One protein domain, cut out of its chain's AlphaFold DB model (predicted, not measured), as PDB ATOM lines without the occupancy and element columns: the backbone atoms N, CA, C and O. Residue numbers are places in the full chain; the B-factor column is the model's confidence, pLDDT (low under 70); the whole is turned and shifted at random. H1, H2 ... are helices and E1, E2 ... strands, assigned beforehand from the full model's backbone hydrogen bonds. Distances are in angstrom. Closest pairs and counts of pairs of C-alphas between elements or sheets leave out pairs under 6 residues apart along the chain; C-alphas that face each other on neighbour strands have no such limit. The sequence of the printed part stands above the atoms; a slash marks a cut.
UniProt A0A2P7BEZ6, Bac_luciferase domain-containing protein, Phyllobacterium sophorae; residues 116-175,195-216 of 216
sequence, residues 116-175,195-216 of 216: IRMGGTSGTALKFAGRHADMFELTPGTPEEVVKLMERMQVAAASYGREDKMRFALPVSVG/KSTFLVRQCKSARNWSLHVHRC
ATOM      1  N   ILE A 116     -36.807  28.142 -16.850       93.19
ATOM      2  CA  ILE A 116     -35.784  27.286 -17.452       93.19
ATOM      3  C   ILE A 116     -36.436  26.132 -18.218       93.19
ATOM      4  O   ILE A 116     -37.228  25.355 -17.678       93.19
ATOM      5  N   ARG A 117     -36.069  26.016 -19.496       93.88
ATOM      6  CA  ARG A 117     -36.502  24.963 -20.415       93.88
ATOM      7  C   ARG A 117     -35.395  23.942 -20.605       93.88
ATOM      8  O   ARG A 117     -34.251  24.314 -20.867       93.88
ATOM      9  N   MET A 118     -35.733  22.665 -20.520       93.56
ATOM     10  CA  MET A 118     -34.797  21.566 -20.769       93.56
ATOM     11  C   MET A 118     -35.473  20.475 -21.585       93.56
ATOM     12  O   MET A 118     -36.692  20.390 -21.616       93.56
ATOM     13  N   GLY A 119     -34.687  19.632 -22.242       91.00
ATOM     14  CA  GLY A 119     -35.178  18.414 -22.881       91.00
ATOM     15  C   GLY A 119     -34.140  17.303 -22.776       91.00
ATOM     16  O   GLY A 119     -33.045  17.515 -22.253       91.00
ATOM     17  N   GLY A 120     -34.479  16.133 -23.306       88.50
ATOM     18  CA  GLY A 120     -33.593  14.970 -23.349       88.50
ATOM     19  C   GLY A 120     -34.269  13.708 -22.828       88.50
ATOM     20  O   GLY A 120     -35.088  13.753 -21.921       88.50
ATOM     21  N   THR A 121     -33.928  12.561 -23.408       89.25
ATOM     22  CA  THR A 121     -34.618  11.282 -23.157       89.25
ATOM     23  C   THR A 121     -33.831  10.319 -22.266       89.25
ATOM     24  O   THR A 121     -34.369   9.299 -21.821       89.25
ATOM     25  N   SER A 122     -32.560  10.625 -21.985       89.69
ATOM     26  CA  SER A 122     -31.705   9.797 -21.132       89.69
ATOM     27  C   SER A 122     -32.097   9.917 -19.657       89.69
ATOM     28  O   SER A 122     -32.596  10.952 -19.214       89.69
ATOM     29  N   GLY A 123     -31.841   8.869 -18.866       90.44
ATOM     30  CA  GLY A 123     -32.131   8.884 -17.427       90.44
ATOM     31  C   GLY A 123     -31.427  10.030 -16.689       90.44
ATOM     32  O   GLY A 123     -32.032  10.681 -15.842       90.44
ATOM     33  N   THR A 124     -30.179  10.334 -17.058       88.19
ATOM     34  CA  THR A 124     -29.417  11.458 -16.493       88.19
ATOM     35  C   THR A 124     -30.029  12.808 -16.864       88.19
ATOM     36  O   THR A 124     -30.175  13.661 -15.992       88.19
ATOM     37  N   ALA A 125     -30.444  12.994 -18.124       88.56
ATOM     38  CA  ALA A 125     -31.095  14.230 -18.558       88.56
ATOM     39  C   ALA A 125     -32.439  14.444 -17.849       88.56
ATOM     40  O   ALA A 125     -32.723  15.560 -17.428       88.56
ATOM     41  N   LEU A 126     -33.228  13.383 -17.654       93.19
ATOM     42  CA  LEU A 126     -34.500  13.455 -16.932       93.19
ATOM     43  C   LEU A 126     -34.307  13.810 -15.457       93.19
ATOM     44  O   LEU A 126     -34.994  14.695 -14.960       93.19
ATOM     45  N   LYS A 127     -33.351  13.178 -14.762       92.75
ATOM     46  CA  LYS A 127     -33.018  13.531 -13.369       92.75
ATOM     47  C   LYS A 127     -32.580  14.993 -13.259       92.75
ATOM     48  O   LYS A 127     -33.088  15.733 -12.420       92.75
ATOM     49  N   PHE A 128     -31.696  15.425 -14.156       91.88
ATOM     50  CA  PHE A 128     -31.217  16.804 -14.205       91.88
ATOM     51  C   PHE A 128     -32.353  17.807 -14.480       91.88
ATOM     52  O   PHE A 128     -32.507  18.800 -13.766       91.88
ATOM     53  N   ALA A 129     -33.211  17.516 -15.461       93.56
ATOM     54  CA  ALA A 129     -34.392  18.318 -15.753       93.56
ATOM     55  C   ALA A 129     -35.396  18.315 -14.590       93.56
ATOM     56  O   ALA A 129     -35.977  19.355 -14.298       93.56
ATOM     57  N   GLY A 130     -35.561  17.201 -13.875       95.06
ATOM     58  CA  GLY A 130     -36.448  17.098 -12.710       95.06
ATOM     59  C   GLY A 130     -36.079  18.080 -11.608       95.06
ATOM     60  O   GLY A 130     -36.955  18.695 -10.997       95.06
ATOM     61  N   ARG A 131     -34.776  18.307 -11.426       94.31
ATOM     62  CA  ARG A 131     -34.259  19.268 -10.454       94.31
ATOM     63  C   ARG A 131     -34.436  20.722 -10.894       94.31
ATOM     64  O   ARG A 131     -34.749  21.584 -10.069       94.31
ATOM     65  N   HIS A 132     -34.208  21.020 -12.175       93.88
ATOM     66  CA  HIS A 132     -34.031  22.405 -12.625       93.88
ATOM     67  C   HIS A 132     -35.100  22.952 -13.564       93.88
ATOM     68  O   HIS A 132     -35.301  24.166 -13.547       93.88
ATOM     69  N   ALA A 133     -35.747  22.124 -14.375       94.62
ATOM     70  CA  ALA A 133     -36.661  22.593 -15.401       94.62
ATOM     71  C   ALA A 133     -37.974  23.100 -14.792       94.62
ATOM     72  O   ALA A 133     -38.513  22.532 -13.837       94.62
ATOM     73  N   ASP A 134     -38.484  24.176 -15.380       93.69
ATOM     74  CA  ASP A 134     -39.853  24.657 -15.181       93.69
ATOM     75  C   ASP A 134     -40.738  24.259 -16.378       93.69
ATOM     76  O   ASP A 134     -41.964  24.219 -16.283       93.69
ATOM     77  N   MET A 135     -40.111  23.940 -17.515       94.44
ATOM     78  CA  MET A 135     -40.751  23.420 -18.720       94.44
ATOM     79  C   MET A 135     -39.859  22.353 -19.364       94.44
ATOM     80  O   MET A 135     -38.693  22.609 -19.671       94.44
ATOM     81  N   PHE A 136     -40.422  21.179 -19.612       95.38
ATOM     82  CA  PHE A 136     -39.769  20.083 -20.306       95.38
ATOM     83  C   PHE A 136     -40.204  20.032 -21.774       95.38
ATOM     84  O   PHE A 136     -41.391  19.940 -22.092       95.38
ATOM     85  N   GLU A 137     -39.238  20.116 -22.680       93.62
ATOM     86  CA  GLU A 137     -39.447  20.039 -24.122       93.62
ATOM     87  C   GLU A 137     -39.406  18.573 -24.562       93.62
ATOM     88  O   GLU A 137     -38.365  17.913 -24.502       93.62
ATOM     89  N   LEU A 138     -40.570  18.082 -24.978       92.38
ATOM     90  CA  LEU A 138     -40.808  16.713 -25.408       92.38
ATOM     91  C   LEU A 138     -40.237  16.483 -26.808       92.38
ATOM     92  O   LEU A 138     -40.337  17.340 -27.690       92.38
ATOM     93  N   THR A 139     -39.682  15.294 -27.023       87.94
ATOM     94  CA  THR A 139     -39.341  14.824 -28.366       87.94
ATOM     95  C   THR A 139     -40.624  14.363 -29.070       87.94
ATOM     96  O   THR A 139     -41.390  13.624 -28.450       87.94
ATOM     97  N   PRO A 140     -40.880  14.770 -30.328       85.31
ATOM     98  CA  PRO A 140     -41.983  14.225 -31.115       85.31
ATOM     99  C   PRO A 140     -41.875  12.705 -31.254       85.31
ATOM    100  O   PRO A 140     -40.786  12.179 -31.465       85.31
ATOM    101  N   GLY A 141     -43.012  12.029 -31.156       86.56
ATOM    102  CA  GLY A 141     -43.143  10.579 -31.243       86.56
ATOM    103  C   GLY A 141     -44.618  10.201 -31.315       86.56
ATOM    104  O   GLY A 141     -45.475  11.078 -31.492       86.56
ATOM    105  N   THR A 142     -44.930   8.919 -31.161       88.69
ATOM    106  CA  THR A 142     -46.329   8.493 -31.030       88.69
ATOM    107  C   THR A 142     -46.943   9.052 -29.736       88.69
ATOM    108  O   THR A 142     -46.211   9.376 -28.790       88.69
ATOM    109  N   PRO A 143     -48.281   9.179 -29.640       89.31
ATOM    110  CA  PRO A 143     -48.934   9.595 -28.399       89.31
ATOM    111  C   PRO A 143     -48.489   8.774 -27.178       89.31
ATOM    112  O   PRO A 143     -48.232   9.338 -26.115       89.31
ATOM    113  N   GLU A 144     -48.321   7.463 -27.337       90.38
ATOM    114  CA  GLU A 144     -47.898   6.546 -26.275       90.38
ATOM    115  C   GLU A 144     -46.454   6.813 -25.832       90.38
ATOM    116  O   GLU A 144     -46.152   6.782 -24.638       90.38
ATOM    117  N   GLU A 145     -45.551   7.100 -26.774       89.69
ATOM    118  CA  GLU A 145     -44.162   7.463 -26.472       89.69
ATOM    119  C   GLU A 145     -44.082   8.783 -25.702       89.69
ATOM    120  O   GLU A 145     -43.332   8.895 -24.725       89.69
ATOM    121  N   VAL A 146     -44.888   9.767 -26.107       92.38
ATOM    122  CA  VAL A 146     -44.965  11.069 -25.439       92.38
ATOM    123  C   VAL A 146     -45.502  10.917 -24.016       92.38
ATOM    124  O   VAL A 146     -44.901  11.463 -23.088       92.38
ATOM    125  N   VAL A 147     -46.572  10.140 -23.818       93.44
ATOM    126  CA  VAL A 147     -47.131   9.863 -22.483       93.44
ATOM    127  C   VAL A 147     -46.092   9.185 -21.589       93.44
ATOM    128  O   VAL A 147     -45.825   9.677 -20.494       93.44
ATOM    129  N   LYS A 148     -45.410   8.142 -22.080       94.50
ATOM    130  CA  LYS A 148     -44.334   7.468 -21.329       94.50
ATOM    131  C   LYS A 148     -43.203   8.425 -20.950       94.50
ATOM    132  O   LYS A 148     -42.643   8.335 -19.857       94.50
ATOM    133  N   LEU A 149     -42.830   9.345 -21.840       94.19
ATOM    134  CA  LEU A 149     -41.804  10.344 -21.544       94.19
ATOM    135  C   LEU A 149     -42.276  11.348 -20.480       94.19
ATOM    136  O   LEU A 149     -41.501  11.682 -19.582       94.19
ATOM    137  N   MET A 150     -43.534  11.792 -20.545       95.31
ATOM    138  CA  MET A 150     -44.137  12.663 -19.532       95.31
ATOM    139  C   MET A 150     -44.157  11.994 -18.153       95.31
ATOM    140  O   MET A 150     -43.753  12.624 -17.178       95.31
ATOM    141  N   GLU A 151     -44.549  10.722 -18.069       95.94
ATOM    142  CA  GLU A 151     -44.551   9.945 -16.820       95.94
ATOM    143  C   GLU A 151     -43.144   9.819 -16.232       95.94
ATOM    144  O   GLU A 151     -42.918  10.129 -15.061       95.94
ATOM    145  N   ARG A 152     -42.156   9.450 -17.059       96.31
ATOM    146  CA  ARG A 152     -40.749   9.373 -16.630       96.31
ATOM    147  C   ARG A 152     -40.234  10.718 -16.114       96.31
ATOM    148  O   ARG A 152     -39.481  10.754 -15.141       96.31
ATOM    149  N   MET A 153     -40.638  11.817 -16.748       96.56
ATOM    150  CA  MET A 153     -40.283  13.167 -16.317       96.56
ATOM    151  C   MET A 153     -40.972  13.544 -14.998       96.56
ATOM    152  O   MET A 153     -40.329  14.120 -14.124       96.56
ATOM    153  N   GLN A 154     -42.245  13.183 -14.810       95.69
ATOM    154  CA  GLN A 154     -42.957  13.395 -13.545       95.69
ATOM    155  C   GLN A 154     -42.297  12.634 -12.392       95.69
ATOM    156  O   GLN A 154     -42.051  13.235 -11.351       95.69
ATOM    157  N   VAL A 155     -41.917  11.368 -12.593       96.81
ATOM    158  CA  VAL A 155     -41.175  10.578 -11.592       96.81
ATOM    159  C   VAL A 155     -39.842  11.247 -11.239       96.81
ATOM    160  O   VAL A 155     -39.496  11.381 -10.062       96.81
ATOM    161  N   ALA A 156     -39.103  11.723 -12.245       96.19
ATOM    162  CA  ALA A 156     -37.843  12.424 -12.018       96.19
ATOM    163  C   ALA A 156     -38.031  13.753 -11.262       96.19
ATOM    164  O   ALA A 156     -37.207  14.090 -10.416       96.19
ATOM    165  N   ALA A 157     -39.107  14.497 -11.532       96.31
ATOM    166  CA  ALA A 157     -39.440  15.730 -10.818       96.31
ATOM    167  C   ALA A 157     -39.935  15.469  -9.384       96.31
ATOM    168  O   ALA A 157     -39.598  16.234  -8.479       96.31
ATOM    169  N   ALA A 158     -40.669  14.374  -9.164       96.75
ATOM    170  CA  ALA A 158     -41.164  13.959  -7.851       96.75
ATOM    171  C   ALA A 158     -40.027  13.655  -6.868       96.75
ATOM    172  O   ALA A 158     -40.116  13.988  -5.690       96.75
ATOM    173  N   SER A 159     -38.894  13.140  -7.361       96.06
ATOM    174  CA  SER A 159     -37.681  12.953  -6.542       96.06
ATOM    175  C   SER A 159     -37.136  14.261  -5.938       96.06
ATOM    176  O   SER A 159     -36.317  14.218  -5.025       96.06
ATOM    177  N   TYR A 160     -37.584  15.419  -6.434       95.31
ATOM    178  CA  TYR A 160     -37.234  16.749  -5.931       95.31
ATOM    179  C   TYR A 160     -38.448  17.535  -5.396       95.31
ATOM    180  O   TYR A 160     -38.315  18.736  -5.152       95.31
ATOM    181  N   GLY A 161     -39.627  16.909  -5.256       95.62
ATOM    182  CA  GLY A 161     -40.872  17.576  -4.840       95.62
ATOM    183  C   GLY A 161     -41.339  18.669  -5.813       95.62
ATOM    184  O   GLY A 161     -41.812  19.734  -5.401       95.62
ATOM    185  N   ARG A 162     -41.085  18.479  -7.115       93.94
ATOM    186  CA  ARG A 162     -41.353  19.456  -8.190       93.94
ATOM    187  C   ARG A 162     -42.347  18.952  -9.238       93.94
ATOM    188  O   ARG A 162     -42.536  19.624 -10.253       93.94
ATOM    189  N   GLU A 163     -42.988  17.812  -9.017       90.25
ATOM    190  CA  GLU A 163     -43.941  17.188  -9.938       90.25
ATOM    191  C   GLU A 163     -45.093  18.129 -10.321       90.25
ATOM    192  O   GLU A 163     -45.448  18.221 -11.496       90.25
ATOM    193  N   ASP A 164     -45.591  18.931  -9.376       89.81
ATOM    194  CA  ASP A 164     -46.690  19.866  -9.635       89.81
ATOM    195  C   ASP A 164     -46.278  21.117 -10.412       89.81
ATOM    196  O   ASP A 164     -47.105  21.761 -11.060       89.81
ATOM    197  N   LYS A 165     -44.984  21.447 -10.393       87.50
ATOM    198  CA  LYS A 165     -44.430  22.627 -11.070       87.50
ATOM    199  C   LYS A 165     -44.050  22.342 -12.522       87.50
ATOM    200  O   LYS A 165     -43.791  23.285 -13.267       87.50
ATOM    201  N   MET A 166     -44.012  21.071 -12.927       92.00
ATOM    202  CA  MET A 166     -43.542  20.673 -14.249       92.00
ATOM    203  C   MET A 166     -44.568  20.996 -15.339       92.00
ATOM    204  O   MET A 166     -45.742  20.630 -15.257       92.00
ATOM    205  N   ARG A 167     -44.106  21.668 -16.395       93.75
ATOM    206  CA  ARG A 167     -44.882  21.949 -17.610       93.75
ATOM    207  C   ARG A 167     -44.249  21.239 -18.798       93.75
ATOM    208  O   ARG A 167     -43.053  20.970 -18.779       93.75
ATOM    209  N   PHE A 168     -45.032  20.966 -19.836       94.38
ATOM    210  CA  PHE A 168     -44.563  20.261 -21.028       94.38
ATOM    211  C   PHE A 168     -44.775  21.100 -22.283       94.38
ATOM    212  O   PHE A 168     -45.813  21.737 -22.437       94.38
ATOM    213  N   ALA A 169     -43.806  21.077 -23.192       92.44
ATOM    214  CA  ALA A 169     -43.913  21.686 -24.510       92.44
ATOM    215  C   ALA A 169     -43.604  20.631 -25.573       92.44
ATOM    216  O   ALA A 169     -42.529  20.039 -25.556       92.44
ATOM    217  N   LEU A 170     -44.540  20.406 -26.493       91.00
ATOM    218  CA  LEU A 170     -44.377  19.482 -27.613       91.00
ATOM    219  C   LEU A 170     -44.294  20.297 -28.911       91.00
ATOM    220  O   LEU A 170     -45.274  20.961 -29.263       91.00
ATOM    221  N   PRO A 171     -43.154  20.292 -29.623       83.88
ATOM    222  CA  PRO A 171     -43.091  20.890 -30.944       83.88
ATOM    223  C   PRO A 171     -43.933  20.057 -31.915       83.88
ATOM    224  O   PRO A 171     -43.787  18.839 -31.998       83.88
ATOM    225  N   VAL A 172     -44.812  20.727 -32.659       81.31
ATOM    226  CA  VAL A 172     -45.655  20.103 -33.682       81.31
ATOM    227  C   VAL A 172     -45.181  20.590 -35.043       81.31
ATOM    228  O   VAL A 172     -45.237  21.786 -35.333       81.31
ATOM    229  N   SER A 173     -44.709  19.664 -35.874       72.25
ATOM    230  CA  SER A 173     -44.372  19.957 -37.265       72.25
ATOM    231  C   SER A 173     -45.654  20.053 -38.076       72.25
ATOM    232  O   SER A 173     -46.272  19.050 -38.422       72.25
ATOM    233  N   VAL A 174     -46.055  21.280 -38.380       72.50
ATOM    234  CA  VAL A 174     -47.119  21.541 -39.342       72.50
ATOM    235  C   VAL A 174     -46.468  21.502 -40.722       72.50
ATOM    236  O   VAL A 174     -45.765  22.436 -41.102       72.50
ATOM    237  N   GLY A 175     -46.623  20.390 -41.447       70.75
ATOM    238  CA  GLY A 175     -46.178  20.301 -42.840       70.75
ATOM    239  C   GLY A 175     -46.876  21.340 -43.731       70.75
ATOM    240  O   GLY A 175     -47.790  22.032 -43.284       70.75
ATOM    241  N   LYS A 195     -55.722  15.318 -13.225       34.38
ATOM    242  CA  LYS A 195     -55.387  16.711 -12.809       34.38
ATOM    243  C   LYS A 195     -54.484  17.520 -13.760       34.38
ATOM    244  O   LYS A 195     -53.578  18.225 -13.309       34.38
ATOM    245  N   SER A 196     -54.751  17.490 -15.066       34.94
ATOM    246  CA  SER A 196     -54.050  18.347 -16.034       34.94
ATOM    247  C   SER A 196     -55.040  19.195 -16.840       34.94
ATOM    248  O   SER A 196     -55.591  18.732 -17.834       34.94
ATOM    249  N   THR A 197     -55.278  20.438 -16.414       32.38
ATOM    250  CA  THR A 197     -56.013  21.437 -17.208       32.38
ATOM    251  C   THR A 197     -55.022  22.169 -18.103       32.38
ATOM    252  O   THR A 197     -54.097  22.806 -17.599       32.38
ATOM    253  N   PHE A 198     -55.203  22.085 -19.423       33.59
ATOM    254  CA  PHE A 198     -54.304  22.700 -20.398       33.59
ATOM    255  C   PHE A 198     -54.880  24.001 -20.976       33.59
ATOM    256  O   PHE A 198     -55.993  24.033 -21.517       33.59
ATOM    257  N   LEU A 199     -54.097  25.077 -20.894       31.41
ATOM    258  CA  LEU A 199     -54.325  26.333 -21.602       31.41
ATOM    259  C   LEU A 199     -53.375  26.398 -22.800       31.41
ATOM    260  O   LEU A 199     -52.152  26.426 -22.643       31.41
ATOM    261  N   VAL A 200     -53.953  26.436 -23.999       36.38
ATOM    262  CA  VAL A 200     -53.228  26.635 -25.253       36.38
ATOM    263  C   VAL A 200     -53.199  28.134 -25.535       36.38
ATOM    264  O   VAL A 200     -54.246  28.739 -25.757       36.38
ATOM    265  N   ARG A 201     -52.012  28.750 -25.508       31.44
ATOM    266  CA  ARG A 201     -51.828  30.138 -25.965       31.44
ATOM    267  C   ARG A 201     -51.209  30.147 -27.357       31.44
ATOM    268  O   ARG A 201     -50.158  29.551 -27.579       31.44
ATOM    269  N   GLN A 202     -51.861  30.856 -28.273       32.56
ATOM    270  CA  GLN A 202     -51.410  31.061 -29.644       32.56
ATOM    271  C   GLN A 202     -50.591  32.358 -29.725       32.56
ATOM    272  O   GLN A 202     -51.039  33.404 -29.258       32.56
ATOM    273  N   CYS A 203     -49.395  32.301 -30.312       29.53
ATOM    274  CA  CYS A 203     -48.578  33.478 -30.611       29.53
ATOM    275  C   CYS A 203     -48.227  33.470 -32.102       29.53
ATOM    276  O   CYS A 203     -47.653  32.500 -32.600       29.53
ATOM    277  N   LYS A 204     -48.599  34.530 -32.828       30.14
ATOM    278  CA  LYS A 204     -48.325  34.680 -34.261       30.14
ATOM    279  C   LYS A 204     -46.999  35.428 -34.435       30.14
ATOM    280  O   LYS A 204     -46.902  36.598 -34.087       30.14
ATOM    281  N   SER A 205     -45.984  34.775 -35.000       33.09
ATOM    282  CA  SER A 205     -44.788  35.437 -35.542       33.09
ATOM    283  C   SER A 205     -44.569  34.961 -36.973       33.09
ATOM    284  O   SER A 205     -44.746  33.781 -37.260       33.09
ATOM    285  N   ALA A 206     -44.193  35.888 -37.858       34.47
ATOM    286  CA  ALA A 206     -44.362  35.858 -39.316       34.47
ATOM    287  C   ALA A 206     -43.903  34.604 -40.092       34.47
ATOM    288  O   ALA A 206     -44.189  34.524 -41.280       34.47
ATOM    289  N   ARG A 207     -43.213  33.632 -39.481       32.97
ATOM    290  CA  ARG A 207     -42.760  32.401 -40.156       32.97
ATOM    291  C   ARG A 207     -42.759  31.123 -39.305       32.97
ATOM    292  O   ARG A 207     -42.347  30.103 -39.826       32.97
ATOM    293  N   ASN A 208     -43.201  31.142 -38.042       27.91
ATOM    294  CA  ASN A 208     -43.235  29.930 -37.208       27.91
ATOM    295  C   ASN A 208     -44.407  29.946 -36.224       27.91
ATOM    296  O   ASN A 208     -44.677  30.958 -35.575       27.91
ATOM    297  N   TRP A 209     -45.056  28.791 -36.093       31.69
ATOM    298  CA  TRP A 209     -46.083  28.524 -35.093       31.69
ATOM    299  C   TRP A 209     -45.420  27.877 -33.877       31.69
ATOM    300  O   TRP A 209     -44.599  26.974 -34.015       31.69
ATOM    301  N   SER A 210     -45.740  28.348 -32.676       32.88
ATOM    302  CA  SER A 210     -45.260  27.736 -31.435       32.88
ATOM    303  C   SER A 210     -46.452  27.474 -30.529       32.88
ATOM    304  O   SER A 210     -47.179  28.398 -30.168       32.88
ATOM    305  N   LEU A 211     -46.672  26.199 -30.208       34.44
ATOM    306  CA  LEU A 211     -47.708  25.764 -29.282       34.44
ATOM    307  C   LEU A 211     -47.104  25.739 -27.876       34.44
ATOM    308  O   LEU A 211     -46.201  24.953 -27.592       34.44
ATOM    309  N   HIS A 212     -47.597  26.603 -26.995       38.56
ATOM    310  CA  HIS A 212     -47.249  26.551 -25.580       38.56
ATOM    311  C   HIS A 212     -48.407  25.912 -24.820       38.56
ATOM    312  O   HIS A 212     -49.511  26.458 -24.774       38.56
ATOM    313  N   VAL A 213     -48.143  24.740 -24.249       35.47
ATOM    314  CA  VAL A 213     -49.089  24.003 -23.416       35.47
ATOM    315  C   VAL A 213     -48.813  24.394 -21.962       35.47
ATOM    316  O   VAL A 213     -47.761  24.094 -21.401       35.47
ATOM    317  N   HIS A 214     -49.732  25.143 -21.355       34.56
ATOM    318  CA  HIS A 214     -49.634  25.557 -19.955       34.56
ATOM    319  C   HIS A 214     -50.559  24.710 -19.087       34.56
ATOM    320  O   HIS A 214     -51.710  24.506 -19.456       34.56
ATOM    321  N   ARG A 215     -50.082  24.275 -17.918       28.23
ATOM    322  CA  ARG A 215     -50.945  23.772 -16.842       28.23
ATOM    323  C   ARG A 215     -51.551  24.978 -16.112       28.23
ATOM    324  O   ARG A 215     -50.783  25.871 -15.729       28.23
ATOM    325  N   CYS A 216     -52.881  25.031 -16.007       33.66
ATOM    326  CA  CYS A 216     -53.579  25.918 -15.068       33.66
ATOM    327  C   CYS A 216     -53.394  25.404 -13.642       33.66
ATOM    328  O   CYS A 216     -53.526  24.174 -13.456       33.66
TER     329      CYS A 216
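What this domain is: This is residues 116 to 175 and 195 to 216 of the 216 residues of the protein "Bac_luciferase domain-containing protein" of Phyllobacterium sophorae (UniProt A0A2P7BEZ6). A small sheet of three short strands, E1, E2 and E3, has helix H1 over one face, covering E1, while the longer helix H2 packs on H1 with its residues 152 to 158 and only grazes the sheet. A long two-stranded hairpin, E4 and E5, runs past E3 and reaches away from the helices toward the far end of the longest axis. The printed part has 82 residues, with two named helices and five named strands in the order E1 H1 E2 H2 E3 E4 E5, a mixed class of helices and strands. The first sheet runs E1, E2, E3 and is parallel; E4 and E5 make an antiparallel sheet of two. The whole is compact, with a radius of gyration of the C-alphas of 13.0 A, yet elongated, spanning 40 by 25 by 22 A.

Where its parts are: E1 is residues 116 to 119, 10.4 A long, beginning at C-alpha 116 (-35.784, 27.286, -17.452). H1 is residues 123 to 132, 14.5 A. E2 is residues 135 to 137, 6.5 A. H2, residues 143 to 158, is 22.4 A long and begins at C-alpha 143 (-48.934, 9.595, -28.399). E3 is residues 167 to 169, 7.0 A. After the cut come E4, residues 198 to 205, 22.0 A, and E5, residues 208 to 215, 22.6 A, ending at C-alpha 215 (-50.945, 23.772, -16.842).

How they stand to each other: E1 and E2 are parallel at 29 degrees, with N 137 and O 118 at 2.8 A. H1 is on one face of the sheet, two layers, a helix layer over a strand layer; its height over the sheet is 9.1 A. It lies over E1 and runs along the strands, at 11 degrees to E1 on the local plane; their closest C-alphas, of Met 118 and Ala 129, are 6.0 A apart. E2 and E3 are parallel at 30 degrees, with N 136 and O 167 at 2.8 A. E1, H1, E2 and E2, H2, E3 are strand-helix-strand units, parallel neighbour strands with a helix between, each with a right-handed crossover. H2 only grazes the sheet, with residues 150 to 154. With residues 152 to 158 alone H2 touches H1, at a steep tilt of 58 degrees, the same way; the closest C-alphas, of Gly 130 and Ala 157, are 3.8 A apart. In both helices every O i to N i+4 pair is within hydrogen-bond range. E4 and E5 form a hairpin, antiparallel at 157 degrees, with N 199 and O 214 at 2.8 A. The closest C-alphas of E3 and E5, of Ala 169 and Val 213, are 5.8 A apart. H1 and H2 are apart from E4 and E5.

The domain as a whole: The two C-alphas farthest apart, of Ser 159 and Ala 206, are 40.5 A apart. Residues 176 to 194 are not printed, and C-alphas 175 and 195 are 31.6 A apart across the cut. Of the links that are printed whole, H2 to E3 is short and the others are tight. Mean pLDDT of the printed part is 75.6; residues 195 to 216 are under 70.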